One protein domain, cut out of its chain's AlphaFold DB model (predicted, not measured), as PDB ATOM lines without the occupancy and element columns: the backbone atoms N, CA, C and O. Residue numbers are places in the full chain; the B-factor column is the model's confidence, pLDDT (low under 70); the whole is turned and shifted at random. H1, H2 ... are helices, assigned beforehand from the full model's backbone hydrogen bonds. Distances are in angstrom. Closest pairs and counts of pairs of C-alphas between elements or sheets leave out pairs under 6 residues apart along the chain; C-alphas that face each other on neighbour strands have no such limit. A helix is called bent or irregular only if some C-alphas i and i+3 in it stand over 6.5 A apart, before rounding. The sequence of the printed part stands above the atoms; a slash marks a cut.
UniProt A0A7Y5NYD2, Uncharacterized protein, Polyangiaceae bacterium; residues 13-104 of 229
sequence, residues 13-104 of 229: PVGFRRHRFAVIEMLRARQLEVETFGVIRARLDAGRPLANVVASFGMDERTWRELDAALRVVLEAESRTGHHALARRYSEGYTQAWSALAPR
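Overview. This is residues 13 to 104 of the 229 residues of an uncharacterized protein of Polyangiaceae bacterium (UniProt A0A7Y5NYD2). Two long helices, H4 and H5, make a V, meeting where residues 75 to 79 of H4 touch residues 85 to 87 of H5. H2 packs on H5 between the arms, short H3 links across the open mouth from H2 to residues 61 to 64 of H4, and H1 packs slantwise on H4. You are reading 92 residues with five named helices, H1 to H5 in chain order, and no named strand: all helix, mostly crossed. The whole is compact, radius of gyration of the C-alphas 13.3 A, with an elongated outline of 44 by 25 by 18 A.

Arrangement. Start with H1, residues 13 to 28: it touches H4, residues 61 to 81, at the C-alphas of Arg 20 and Val 74, the closest, 5.8 A apart, opposite ways at a tilt of 37 degrees, only just steep. Next, H2, residues 34 to 45, touches H5, residues 85 to 104, the same way at a steep tilt of 38 degrees; look at the closest C-alphas, Gly 38 and Tyr 94, 3.9 A. Residues 40 to 44 of H2 touch H3, residues 50 to 55, in a helical hairpin, with Leu 44 and Leu 50 closest at 6.4 A between C-alphas. H4, the hub, touches H5 at a steep tilt of 59 degrees, the closest C-alphas being Leu 75 and Ala 87, 5.5 A. H1 and H5 are apart. Every O i to N i+4 pair is within hydrogen-bond range in H1, H2, H3 and H4; in H5, 14 of 16 are.

Along the chain. Find C-alpha 13 at (-29.213, 36.734, 39.210), where H1 begins; H4 runs 30.1 A from C-alpha 61 at (-29.682, 7.613, 28.410). H5 runs 30.7 A to C-alpha 104 at (-35.937, -4.947, 50.291), and is only just irregular: C-alphas 100 and 103 are 6.6 A apart.

Size, cuts and confidence. The C-alphas farthest apart, Val 14 and Arg 104, lie 44.9 A from each other. The printed part has no cut, and its four links are tight. Read residues 13 to 17, 82 and 102 to 104 with care: their pLDDT is under 70.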
ATOM      1  N   PRO A  13     -27.760  36.917  39.090       51.22
ATOM      2  CA  PRO A  13     -29.213  36.734  39.210       51.22
ATOM      3  C   PRO A  13     -29.927  36.561  37.856       51.22
ATOM      4  O   PRO A  13     -30.967  35.903  37.787       51.22
ATOM      5  N   VAL A  14     -29.370  37.094  36.761       52.91
ATOM      6  CA  VAL A  14     -29.971  36.989  35.416       52.91
ATOM      7  C   VAL A  14     -29.652  35.636  34.766       52.91
ATOM      8  O   VAL A  14     -30.533  35.014  34.168       52.91
ATOM      9  N   GLY A  15     -28.418  35.142  34.931       59.53
ATOM     10  CA  GLY A  15     -27.986  33.840  34.408       59.53
ATOM     11  C   GLY A  15     -28.713  32.666  35.067       59.53
ATOM     12  O   GLY A  15     -29.215  31.783  34.367       59.53
ATOM     13  N   PHE A  16     -28.866  32.712  36.394       64.69
ATOM     14  CA  PHE A  16     -29.584  31.696  37.164       64.69
ATOM     15  C   PHE A  16     -31.056  31.579  36.752       64.69
ATOM     16  O   PHE A  16     -31.536  30.478  36.486       64.69
ATOM     17  N   ARG A  17     -31.776  32.707  36.625       68.75
ATOM     18  CA  ARG A  17     -33.185  32.695  36.198       68.75
ATOM     19  C   ARG A  17     -33.355  32.103  34.799       68.75
ATOM     20  O   ARG A  17     -34.279  31.320  34.598       68.75
ATOM     21  N   ARG A  18     -32.454  32.421  33.861       71.81
ATOM     22  CA  ARG A  18     -32.462  31.840  32.507       71.81
ATOM     23  C   ARG A  18     -32.218  30.330  32.522       71.81
ATOM     24  O   ARG A  18     -32.948  29.608  31.854       71.81
ATOM     25  N   HIS A  19     -31.253  29.851  33.308       71.56
ATOM     26  CA  HIS A  19     -30.950  28.416  33.411       71.56
ATOM     27  C   HIS A  19     -32.087  27.642  34.084       71.56
ATOM     28  O   HIS A  19     -32.512  26.605  33.585       71.56
ATOM     29  N   ARG A  20     -32.644  28.189  35.169       77.69
ATOM     30  CA  ARG A  20     -33.811  27.623  35.852       77.69
ATOM     31  C   ARG A  20     -35.019  27.536  34.921       77.69
ATOM     32  O   ARG A  20     -35.679  26.503  34.885       77.69
ATOM     33  N   PHE A  21     -35.293  28.592  34.156       80.00
ATOM     34  CA  PHE A  21     -36.387  28.597  33.187       80.00
ATOM     35  C   PHE A  21     -36.163  27.572  32.071       80.00
ATOM     36  O   PHE A  21     -37.066  26.799  31.777       80.00
ATOM     37  N   ALA A  22     -34.950  27.496  31.515       78.06
ATOM     38  CA  ALA A  22     -34.610  26.518  30.483       78.06
ATOM     39  C   ALA A  22     -34.805  25.071  30.965       78.06
ATOM     40  O   ALA A  22     -35.422  24.277  30.263       78.06
ATOM     41  N   VAL A  23     -34.360  24.735  32.182       80.06
ATOM     42  CA  VAL A  23     -34.563  23.394  32.757       80.06
ATOM     43  C   VAL A  23     -36.046  23.096  32.975       80.06
ATOM     44  O   VAL A  23     -36.504  22.015  32.615       80.06
ATOM     45  N   ILE A  24     -36.821  24.049  33.499       81.94
ATOM     46  CA  ILE A  24     -38.273  23.880  33.676       81.94
ATOM     47  C   ILE A  24     -38.973  23.661  32.327       81.94
ATOM     48  O   ILE A  24     -39.824  22.782  32.224       81.94
ATOM     49  N   GLU A  25     -38.606  24.411  31.287       81.12
ATOM     50  CA  GLU A  25     -39.161  24.237  29.940       81.12
ATOM     51  C   GLU A  25     -38.765  22.889  29.326       81.12
ATOM     52  O   GLU A  25     -39.606  22.207  28.742       81.12
ATOM     53  N   MET A  26     -37.520  22.440  29.511       80.25
ATOM     54  CA  MET A  26     -37.076  21.125  29.038       80.25
ATOM     55  C   MET A  26     -37.818  19.968  29.720       80.25
ATOM     56  O   MET A  26     -38.125  18.977  29.048       80.25
ATOM     57  N   LEU A  27     -38.099  20.100  31.022       82.38
ATOM     58  CA  LEU A  27     -38.909  19.162  31.802       82.38
ATOM     59  C   LEU A  27     -40.368  19.170  31.323       82.38
ATOM     60  O   LEU A  27     -40.917  18.119  30.993       82.38
ATOM     61  N   ARG A  28     -40.966  20.361  31.181       83.25
ATOM     62  CA  ARG A  28     -42.345  20.548  30.706       83.25
ATOM     63  C   ARG A  28     -42.558  19.990  29.302       83.25
ATOM     64  O   ARG A  28     -43.535  19.281  29.084       83.25
ATOM     65  N   ALA A  29     -41.642  20.257  28.369       82.38
ATOM     66  CA  ALA A  29     -41.706  19.747  26.998       82.38
ATOM     67  C   ALA A  29     -41.755  18.211  26.934       82.38
ATOM     68  O   ALA A  29     -42.215  17.641  25.949       82.38
ATOM     69  N   ARG A  30     -41.289  17.545  27.993       79.38
ATOM     70  CA  ARG A  30     -41.253  16.087  28.126       79.38
ATOM     71  C   ARG A  30     -42.292  15.551  29.107       79.38
ATOM     72  O   ARG A  30     -42.286  14.358  29.374       79.38
ATOM     73  N   GLN A  31     -43.173  16.411  29.628       83.75
ATOM     74  CA  GLN A  31     -44.173  16.067  30.645       83.75
ATOM     75  C   GLN A  31     -43.552  15.424  31.897       83.75
ATOM     76  O   GLN A  31     -44.144  14.551  32.525       83.75
ATOM     77  N   LEU A  32     -42.337  15.851  32.251       85.06
ATOM     78  CA  LEU A  32     -41.615  15.355  33.414       85.06
ATOM     79  C   LEU A  32     -41.654  16.376  34.539       85.06
ATOM     80  O   LEU A  32     -41.508  17.580  34.321       85.06
ATOM     81  N   GLU A  33     -41.793  15.872  35.758       89.62
ATOM     82  CA  GLU A  33     -41.703  16.673  36.970       89.62
ATOM     83  C   GLU A  33     -40.314  16.533  37.607       89.62
ATOM     84  O   GLU A  33     -39.583  15.566  37.365       89.62
ATOM     85  N   VAL A  34     -39.917  17.503  38.433       88.56
ATOM     86  CA  VAL A  34     -38.589  17.478  39.073       88.56
ATOM     87  C   VAL A  34     -38.496  16.365  40.127       88.56
ATOM     88  O   VAL A  34     -37.433  15.795  40.356       88.56
ATOM     89  N   GLU A  35     -39.630  15.995  40.719       91.50
ATOM     90  CA  GLU A  35     -39.809  14.850  41.606       91.50
ATOM     91  C   GLU A  35     -39.444  13.547  40.894       91.50
ATOM     92  O   GLU A  35     -38.776  12.693  41.475       91.50
ATOM     93  N   THR A  36     -39.818  13.408  39.615       90.19
ATOM     94  CA  THR A  36     -39.501  12.232  38.795       90.19
ATOM     95  C   THR A  36     -37.993  12.023  38.688       90.19
ATOM     96  O   THR A  36     -37.523  10.888  38.743       90.19
ATOM     97  N   PHE A  37     -37.212  13.105  38.620       90.38
ATOM     98  CA  PHE A  37     -35.750  13.030  38.649       90.38
ATOM     99  C   PHE A  37     -35.226  12.527  39.994       90.38
ATOM    100  O   PHE A  37     -34.324  11.689  40.013       90.38
ATOM    101  N   GLY A  38     -35.826  12.965  41.104       87.94
ATOM    102  CA  GLY A  38     -35.542  12.415  42.431       87.94
ATOM    103  C   GLY A  38     -35.807  10.906  42.495       87.94
ATOM    104  O   GLY A  38     -34.962  10.146  42.970       87.94
ATOM    105  N   VAL A  39     -36.929  10.447  41.926       91.00
ATOM    106  CA  VAL A  39     -37.292   9.019  41.853       91.00
ATOM    107  C   VAL A  39     -36.303   8.218  41.001       91.00
ATOM    108  O   VAL A  39     -35.845   7.152  41.423       91.00
ATOM    109  N   ILE A  40     -35.970   8.709  39.801       91.12
ATOM    110  CA  ILE A  40     -34.985   8.073  38.916       91.12
ATOM    111  C   ILE A  40     -33.657   7.949  39.652       91.12
ATOM    112  O   ILE A  40     -33.076   6.863  39.691       91.12
ATOM    113  N   ARG A  41     -33.211   9.026  40.305       89.75
ATOM    114  CA  ARG A  41     -31.950   9.035  41.036       89.75
ATOM    115  C   ARG A  41     -31.928   8.017  42.171       89.75
ATOM    116  O   ARG A  41     -30.986   7.234  42.234       89.75
ATOM    117  N   ALA A  42     -32.978   7.949  42.987       85.00
ATOM    118  CA  ALA A  42     -33.083   6.955  44.055       85.00
ATOM    119  C   ALA A  42     -32.983   5.512  43.523       85.00
ATOM    120  O   ALA A  42     -32.326   4.665  44.126       85.00
ATOM    121  N   ARG A  43     -33.584   5.219  42.360       87.75
ATOM    122  CA  ARG A  43     -33.481   3.897  41.715       87.75
ATOM    123  C   ARG A  43     -32.066   3.604  41.213       87.75
ATOM    124  O   ARG A  43     -31.601   2.478  41.379       87.75
ATOM    125  N   LEU A  44     -31.396   4.586  40.611       87.06
ATOM    126  CA  LEU A  44     -30.005   4.454  40.161       87.06
ATOM    127  C   LEU A  44     -29.054   4.234  41.341       87.06
ATOM    128  O   LEU A  44     -28.213   3.342  41.287       87.06
ATOM    129  N   ASP A  45     -29.230   4.993  42.422       85.94
ATOM    130  CA  ASP A  45     -28.418   4.869  43.634       85.94
ATOM    131  C   ASP A  45     -28.682   3.539  44.369       85.94
ATOM    132  O   ASP A  45     -27.796   3.014  45.037       85.94
ATOM    133  N   ALA A  46     -29.850   2.922  44.160       82.56
ATOM    134  CA  ALA A  46     -30.144   1.549  44.576       82.56
ATOM    135  C   ALA A  46     -29.537   0.472  43.647       82.56
ATOM    136  O   ALA A  46     -29.870  -0.708  43.764       82.56
ATOM    137  N   GLY A  47     -28.676   0.856  42.699       83.38
ATOM    138  CA  GLY A  47     -27.943  -0.056  41.817       83.38
ATOM    139  C   GLY A  47     -28.722  -0.533  40.590       83.38
ATOM    140  O   GLY A  47     -28.291  -1.468  39.914       83.38
ATOM    141  N   ARG A  48     -29.873   0.075  40.272       83.88
ATOM    142  CA  ARG A  48     -30.621  -0.276  39.056       83.88
ATOM    143  C   ARG A  48     -29.852   0.199  37.811       83.88
ATOM    144  O   ARG A  48     -29.362   1.329  37.806       83.88
ATOM    145  N   PRO A  49     -29.791  -0.601  36.729       89.56
ATOM    146  CA  PRO A  49     -29.123  -0.195  35.495       89.56
ATOM    147  C   PRO A  49     -29.745   1.065  34.888       89.56
ATOM    148  O   PRO A  49     -30.973   1.150  34.793       89.56
ATOM    149  N   LEU A  50     -28.901   1.996  34.426       88.38
ATOM    150  CA  LEU A  50     -29.336   3.286  33.885       88.38
ATOM    151  C   LEU A  50     -30.388   3.125  32.788       88.38
ATOM    152  O   LEU A  50     -31.494   3.630  32.965       88.38
ATOM    153  N   ALA A  51     -30.069   2.358  31.738       90.31
ATOM    154  CA  ALA A  51     -30.963   2.049  30.622       90.31
ATOM    155  C   ALA A  51     -32.372   1.650  31.084       90.31
ATOM    156  O   ALA A  51     -33.364   2.211  30.630       90.31
ATOM    157  N   ASN A  52     -32.458   0.723  32.042       91.38
ATOM    158  CA  ASN A  52     -33.730   0.177  32.514       91.38
ATOM    159  C   ASN A  52     -34.541   1.209  33.299       91.38
ATOM    160  O   ASN A  52     -35.767   1.249  33.193       91.38
ATOM    161  N   VAL A  53     -33.871   2.031  34.110       90.56
ATOM    162  CA  VAL A  53     -34.557   3.060  34.889       90.56
ATOM    163  C   VAL A  53     -35.089   4.140  33.963       90.56
ATOM    164  O   VAL A  53     -36.282   4.413  34.017       90.56
ATOM    165  N   VAL A  54     -34.258   4.727  33.100       91.94
ATOM    166  CA  VAL A  54     -34.680   5.864  32.260       91.94
ATOM    167  C   VAL A  54     -35.708   5.447  31.209       91.94
ATOM    168  O   VAL A  54     -36.684   6.169  31.001       91.94
ATOM    169  N   ALA A  55     -35.591   4.233  30.660       91.25
ATOM    170  CA  ALA A  55     -36.587   3.684  29.744       91.25
ATOM    171  C   ALA A  55     -37.965   3.528  30.407       91.25
ATOM    172  O   ALA A  55     -38.982   3.759  29.756       91.25
ATOM    173  N   SER A  56     -38.025   3.222  31.714       91.50
ATOM    174  CA  SER A  56     -39.300   3.151  32.454       91.50
ATOM    175  C   SER A  56     -40.024   4.499  32.580       91.50
ATOM    176  O   SER A  56     -41.197   4.527  32.940       91.50
ATOM    177  N   PHE A  57     -39.340   5.599  32.253       88.25
ATOM    178  CA  PHE A  57     -39.890   6.953  32.184       88.25
ATOM    179  C   PHE A  57     -39.923   7.497  30.746       88.25
ATOM    180  O   PHE A  57     -40.016   8.706  30.550       88.25
ATOM    181  N   GLY A  58     -39.827   6.624  29.735       88.44
ATOM    182  CA  GLY A  58     -39.901   7.019  28.327       88.44
ATOM    183  C   GLY A  58     -38.719   7.868  27.854       88.44
ATOM    184  O   GLY A  58     -38.868   8.661  26.929       88.44
ATOM    185  N   MET A  59     -37.554   7.732  28.495       89.69
ATOM    186  CA  MET A  59     -36.365   8.533  28.212       89.69
ATOM    187  C   MET A  59     -35.182   7.647  27.818       89.69
ATOM    188  O   MET A  59     -34.998   6.563  28.367       89.69
ATOM    189  N   ASP A  60     -34.354   8.122  26.891       92.75
ATOM    190  CA  ASP A  60     -33.067   7.502  26.577       92.75
ATOM    191  C   ASP A  60     -31.936   7.995  27.509       92.75
ATOM    192  O   ASP A  60     -32.047   9.011  28.200       92.75
ATOM    193  N   GLU A  61     -30.807   7.279  27.527       90.94
ATOM    194  CA  GLU A  61     -29.682   7.613  28.410       90.94
ATOM    195  C   GLU A  61     -29.029   8.965  28.113       90.94
ATOM    196  O   GLU A  61     -28.513   9.610  29.028       90.94
ATOM    197  N   ARG A  62     -29.003   9.389  26.846       91.00
ATOM    198  CA  ARG A  62     -28.384  10.655  26.453       91.00
ATOM    199  C   ARG A  62     -29.223  11.816  26.974       91.00
ATOM    200  O   ARG A  62     -28.688  12.682  27.662       91.00
ATOM    201  N   THR A  63     -30.525  11.777  26.716       86.62
ATOM    202  CA  THR A  63     -31.503  12.750  27.205       86.62
ATOM    203  C   THR A  63     -31.467  12.835  28.730       86.62
ATOM    204  O   THR A  63     -31.466  13.935  29.283       86.62
ATOM    205  N   TRP A  64     -31.354  11.693  29.420       89.44
ATOM    206  CA  TRP A  64     -31.188  11.676  30.873       89.44
ATOM    207  C   TRP A  64     -29.938  12.424  31.325       89.44
ATOM    208  O   TRP A  64     -30.032  13.284  32.195       89.44
ATOM    209  N   ARG A  65     -28.771  12.123  30.746       89.06
ATOM    210  CA  ARG A  65     -27.505  12.751  31.157       89.06
ATOM    211  C   ARG A  65     -27.510  14.261  30.915       89.06
ATOM    212  O   ARG A  65     -27.023  15.000  31.766       89.06
ATOM    213  N   GLU A  66     -28.068  14.710  29.791       86.62
ATOM    214  CA  GLU A  66     -28.201  16.136  29.468       86.62
ATOM    215  C   GLU A  66     -29.099  16.858  30.490       86.62
ATOM    216  O   GLU A  66     -28.722  17.907  31.019       86.62
ATOM    217  N   LEU A  67     -30.252  16.270  30.833       86.88
ATOM    218  CA  LEU A  67     -31.179  16.841  31.814       86.88
ATOM    219  C   LEU A  67     -30.647  16.783  33.248       86.88
ATOM    220  O   LEU A  67     -30.788  17.757  33.979       86.88
ATOM    221  N   ASP A  68     -30.023  15.676  33.653       89.06
ATOM    222  CA  ASP A  68     -29.421  15.508  34.981       89.06
ATOM    223  C   ASP A  68     -28.295  16.529  35.196       89.06
ATOM    224  O   ASP A  68     -28.260  17.205  36.223       89.06
ATOM    225  N   ALA A  69     -27.426  16.735  34.200       83.69
ATOM    226  CA  ALA A  69     -26.383  17.755  34.271       83.69
ATOM    227  C   ALA A  69     -26.969  19.169  34.432       83.69
ATOM    228  O   ALA A  69     -26.550  19.914  35.321       83.69
ATOM    229  N   ALA A  70     -27.967  19.528  33.619       83.69
ATOM    230  CA  ALA A  70     -28.605  20.839  33.689       83.69
ATOM    231  C   ALA A  70     -29.363  21.045  35.014       83.69
ATOM    232  O   ALA A  70     -29.273  22.110  35.632       83.69
ATOM    233  N   LEU A  71     -30.067  20.013  35.488       86.00
ATOM    234  CA  LEU A  71     -30.799  20.049  36.749       86.00
ATOM    235  C   LEU A  71     -29.849  20.213  37.938       86.00
ATOM    236  O   LEU A  71     -30.116  21.050  38.797       86.00
ATOM    237  N   ARG A  72     -28.716  19.499  37.979       84.44
ATOM    238  CA  ARG A  72     -27.717  19.645  39.054       84.44
ATOM    239  C   ARG A  72     -27.199  21.072  39.182       84.44
ATOM    240  O   ARG A  72     -27.128  21.575  40.298       84.44
ATOM    241  N   VAL A  73     -26.903  21.738  38.064       82.81
ATOM    242  CA  VAL A  73     -26.459  23.144  38.066       82.81
ATOM    243  C   VAL A  73     -27.525  24.055  38.683       82.81
ATOM    244  O   VAL A  73     -27.207  24.933  39.486       82.81
ATOM    245  N   VAL A  74     -28.803  23.836  38.351       82.25
ATOM    246  CA  VAL A  74     -29.916  24.615  38.917       82.25
ATOM    247  C   VAL A  74     -30.106  24.325  40.406       82.25
ATOM    248  O   VAL A  74     -30.267  25.268  41.176       82.25
ATOM    249  N   LEU A  75     -30.058  23.057  40.820       82.62
ATOM    250  CA  LEU A  75     -30.192  22.648  42.222       82.62
ATOM    251  C   LEU A  75     -29.064  23.215  43.093       82.62
ATOM    252  O   LEU A  75     -29.307  23.704  44.197       82.62
ATOM    253  N   GLU A  76     -27.836  23.195  42.584       80.50
ATOM    254  CA  GLU A  76     -26.680  23.768  43.265       80.50
ATOM    255  C   GLU A  76     -26.801  25.292  43.396       80.50
ATOM    256  O   GLU A  76     -26.568  25.852  44.470       80.50
ATOM    257  N   ALA A  77     -27.230  25.976  42.336       76.25
ATOM    258  CA  ALA A  77     -27.462  27.414  42.385       76.25
ATOM    259  C   ALA A  77     -28.638  27.795  43.312       76.25
ATOM    260  O   ALA A  77     -28.556  28.798  44.022       76.25
ATOM    261  N   GLU A  78     -29.698  26.983  43.373       80.62
ATOM    262  CA  GLU A  78     -30.805  27.126  44.332       80.62
ATOM    263  C   GLU A  78     -30.316  27.006  45.787       80.62
ATOM    264  O   GLU A  78     -30.678  27.820  46.639       80.62
ATOM    265  N   SER A  79     -29.412  26.061  46.064       73.56
ATOM    266  CA  SER A  79     -28.790  25.919  47.384       73.56
ATOM    267  C   SER A  79     -27.988  27.161  47.791       73.56
ATOM    268  O   SER A  79     -28.133  27.627  48.919       73.56
ATOM    269  N   ARG A  80     -27.200  27.740  46.875       73.00
ATOM    270  CA  ARG A  80     -26.370  28.925  47.162       73.00
ATOM    271  C   ARG A  80     -27.171  30.222  47.306       73.00
ATOM    272  O   ARG A  80     -26.739  31.125  48.012       73.00
ATOM    273  N   THR A  81     -28.307  30.336  46.618       70.38
ATOM    274  CA  THR A  81     -29.132  31.560  46.594       70.38
ATOM    275  C   THR A  81     -30.247  31.572  47.643       70.38
ATOM    276  O   THR A  81     -30.966  32.562  47.748       70.38
ATOM    277  N   GLY A  82     -30.419  30.490  48.412       69.38
ATOM    278  CA  GLY A  82     -31.486  30.360  49.414       69.38
ATOM    279  C   GLY A  82     -32.878  30.096  48.823       69.38
ATOM    280  O   GLY A  82     -33.871  30.015  49.548       69.38
ATOM    281  N   HIS A  83     -32.984  29.948  47.501       73.19
ATOM    282  CA  HIS A  83     -34.221  29.572  46.830       73.19
ATOM    283  C   HIS A  83     -34.314  28.050  46.772       73.19
ATOM    284  O   HIS A  83     -33.685  27.445  45.926       73.19
ATOM    285  N   HIS A  84     -35.100  27.413  47.638       77.62
ATOM    286  CA  HIS A  84     -35.099  25.944  47.760       77.62
ATOM    287  C   HIS A  84     -36.302  25.237  47.114       77.62
ATOM    288  O   HIS A  84     -36.615  24.107  47.475       77.62
ATOM    289  N   ALA A  85     -37.025  25.884  46.198       80.38
ATOM    290  CA  ALA A  85     -38.297  25.356  45.701       80.38
ATOM    291  C   ALA A  85     -38.141  24.067  44.871       80.38
ATOM    292  O   ALA A  85     -38.852  23.094  45.124       80.38
ATOM    293  N   LEU A  86     -37.226  24.036  43.895       81.19
ATOM    294  CA  LEU A  86     -36.966  22.838  43.089       81.19
ATOM    295  C   LEU A  86     -36.160  21.816  43.884       81.19
ATOM    296  O   LEU A  86     -36.461  20.627  43.818       81.19
ATOM    297  N   ALA A  87     -35.190  22.273  44.681       80.94
ATOM    298  CA  ALA A  87     -34.405  21.400  45.549       80.94
ATOM    299  C   ALA A  87     -35.267  20.623  46.551       80.94
ATOM    300  O   ALA A  87     -35.033  19.430  46.765       80.94
ATOM    301  N   ARG A  88     -36.300  21.259  47.119       81.25
ATOM    302  CA  ARG A  88     -37.232  20.598  48.037       81.25
ATOM    303  C   ARG A  88     -38.047  19.521  47.326       81.25
ATOM    304  O   ARG A  88     -38.046  18.387  47.784       81.25
ATOM    305  N   ARG A  89     -38.654  19.844  46.181       85.38
ATOM    306  CA  ARG A  89     -39.448  18.897  45.377       85.38
ATOM    307  C   ARG A  89     -38.611  17.708  44.894       85.38
ATOM    308  O   ARG A  89     -39.002  16.556  45.049       85.38
ATOM    309  N   TYR A  90     -37.409  17.975  44.385       89.00
ATOM    310  CA  TYR A  90     -36.460  16.927  44.013       89.00
ATOM    311  C   TYR A  90     -36.158  15.994  45.198       89.00
ATOM    312  O   TYR A  90     -36.212  14.772  45.062       89.00
ATOM    313  N   SER A  91     -35.881  16.573  46.372       83.44
ATOM    314  CA  SER A  91     -35.588  15.810  47.590       83.44
ATOM    315  C   SER A  91     -36.795  15.005  48.075       83.44
ATOM    316  O   SER A  91     -36.623  13.861  48.476       83.44
ATOM    317  N   GLU A  92     -38.010  15.555  48.000       83.50
ATOM    318  CA  GLU A  92     -39.258  14.853  48.337       83.50
ATOM    319  C   GLU A  92     -39.421  13.589  47.477       83.50
ATOM    320  O   GLU A  92     -39.575  12.492  48.022       83.50
ATOM    321  N   GLY A  93     -39.277  13.712  46.152       82.94
ATOM    322  CA  GLY A  93     -39.343  12.572  45.231       82.94
ATOM    323  C   GLY A  93     -38.250  11.530  45.490       82.94
ATOM    324  O   GLY A  93     -38.521  10.327  45.495       82.94
ATOM    325  N   TYR A  94     -37.021  11.980  45.767       85.50
ATOM    326  CA  TYR A  94     -35.910  11.094  46.114       85.50
ATOM    327  C   TYR A  94     -36.176  10.328  47.413       85.50
ATOM    328  O   TYR A  94     -36.089   9.102  47.433       85.50
ATOM    329  N   THR A  95     -36.523  11.026  48.496       77.12
ATOM    330  CA  THR A  95     -36.750  10.416  49.811       77.12
ATOM    331  C   THR A  95     -37.924   9.445  49.779       77.12
ATOM    332  O   THR A  95     -37.811   8.358  50.342       77.12
ATOM    333  N   GLN A  96     -39.017   9.788  49.092       85.44
ATOM    334  CA  GLN A  96     -40.175   8.907  48.947       85.44
ATOM    335  C   GLN A  96     -39.846   7.645  48.136       85.44
ATOM    336  O   GLN A  96     -40.258   6.544  48.495       85.44
ATOM    337  N   ALA A  97     -39.083   7.775  47.048       85.31
ATOM    338  CA  ALA A  97     -38.658   6.617  46.269       85.31
ATOM    339  C   ALA A  97     -37.659   5.745  47.036       85.31
ATOM    340  O   ALA A  97     -37.764   4.521  47.008       85.31
ATOM    341  N   TRP A  98     -36.710   6.360  47.740       84.38
ATOM    342  CA  TRP A  98     -35.715   5.655  48.540       84.38
ATOM    343  C   TRP A  98     -36.356   4.885  49.698       84.38
ATOM    344  O   TRP A  98     -36.045   3.712  49.906       84.38
ATOM    345  N   SER A  99     -37.308   5.496  50.409       78.12
ATOM    346  CA  SER A  99     -38.035   4.831  51.494       78.12
ATOM    347  C   SER A  99     -38.877   3.654  50.997       78.12
ATOM    348  O   SER A  99     -38.969   2.648  51.690       78.12
ATOM    349  N   ALA A 100     -39.419   3.723  49.777       80.19
ATOM    350  CA  ALA A 100     -40.125   2.609  49.144       80.19
ATOM    351  C   ALA A 100     -39.191   1.479  48.660       80.19
ATOM    352  O   ALA A 100     -39.642   0.352  48.453       80.19
ATOM    353  N   LEU A 101     -37.897   1.757  48.477       77.50
ATOM    354  CA  LEU A 101     -36.872   0.764  48.126       77.50
ATOM    355  C   LEU A 101     -36.271   0.082  49.369       77.50
ATOM    356  O   LEU A 101     -35.847  -1.072  49.286       77.50
ATOM    357  N   ALA A 102     -36.293   0.758  50.522       56.44
ATOM    358  CA  ALA A 102     -35.790   0.261  51.801       56.44
ATOM    359  C   ALA A 102     -36.418  -1.059  52.328       56.44
ATOM    360  O   ALA A 102     -35.679  -1.810  52.966       56.44
ATOM    361  N   PRO A 103     -37.678  -1.461  52.029       50.41
ATOM    362  CA  PRO A 103     -38.232  -2.732  52.513       50.41
ATOM    363  C   PRO A 103     -37.601  -3.982  51.877       50.41
ATOM    364  O   PRO A 103     -38.026  -5.092  52.176       50.41
ATOM    365  N   ARG A 104     -36.637  -3.832  50.955       47.00
ATOM    366  CA  ARG A 104     -35.937  -4.947  50.291       47.00
ATOM    367  C   ARG A 104     -34.476  -5.116  50.716       47.00
ATOM    368  O   ARG A 104     -33.798  -5.979  50.173       47.00
TER     369      ARG A 104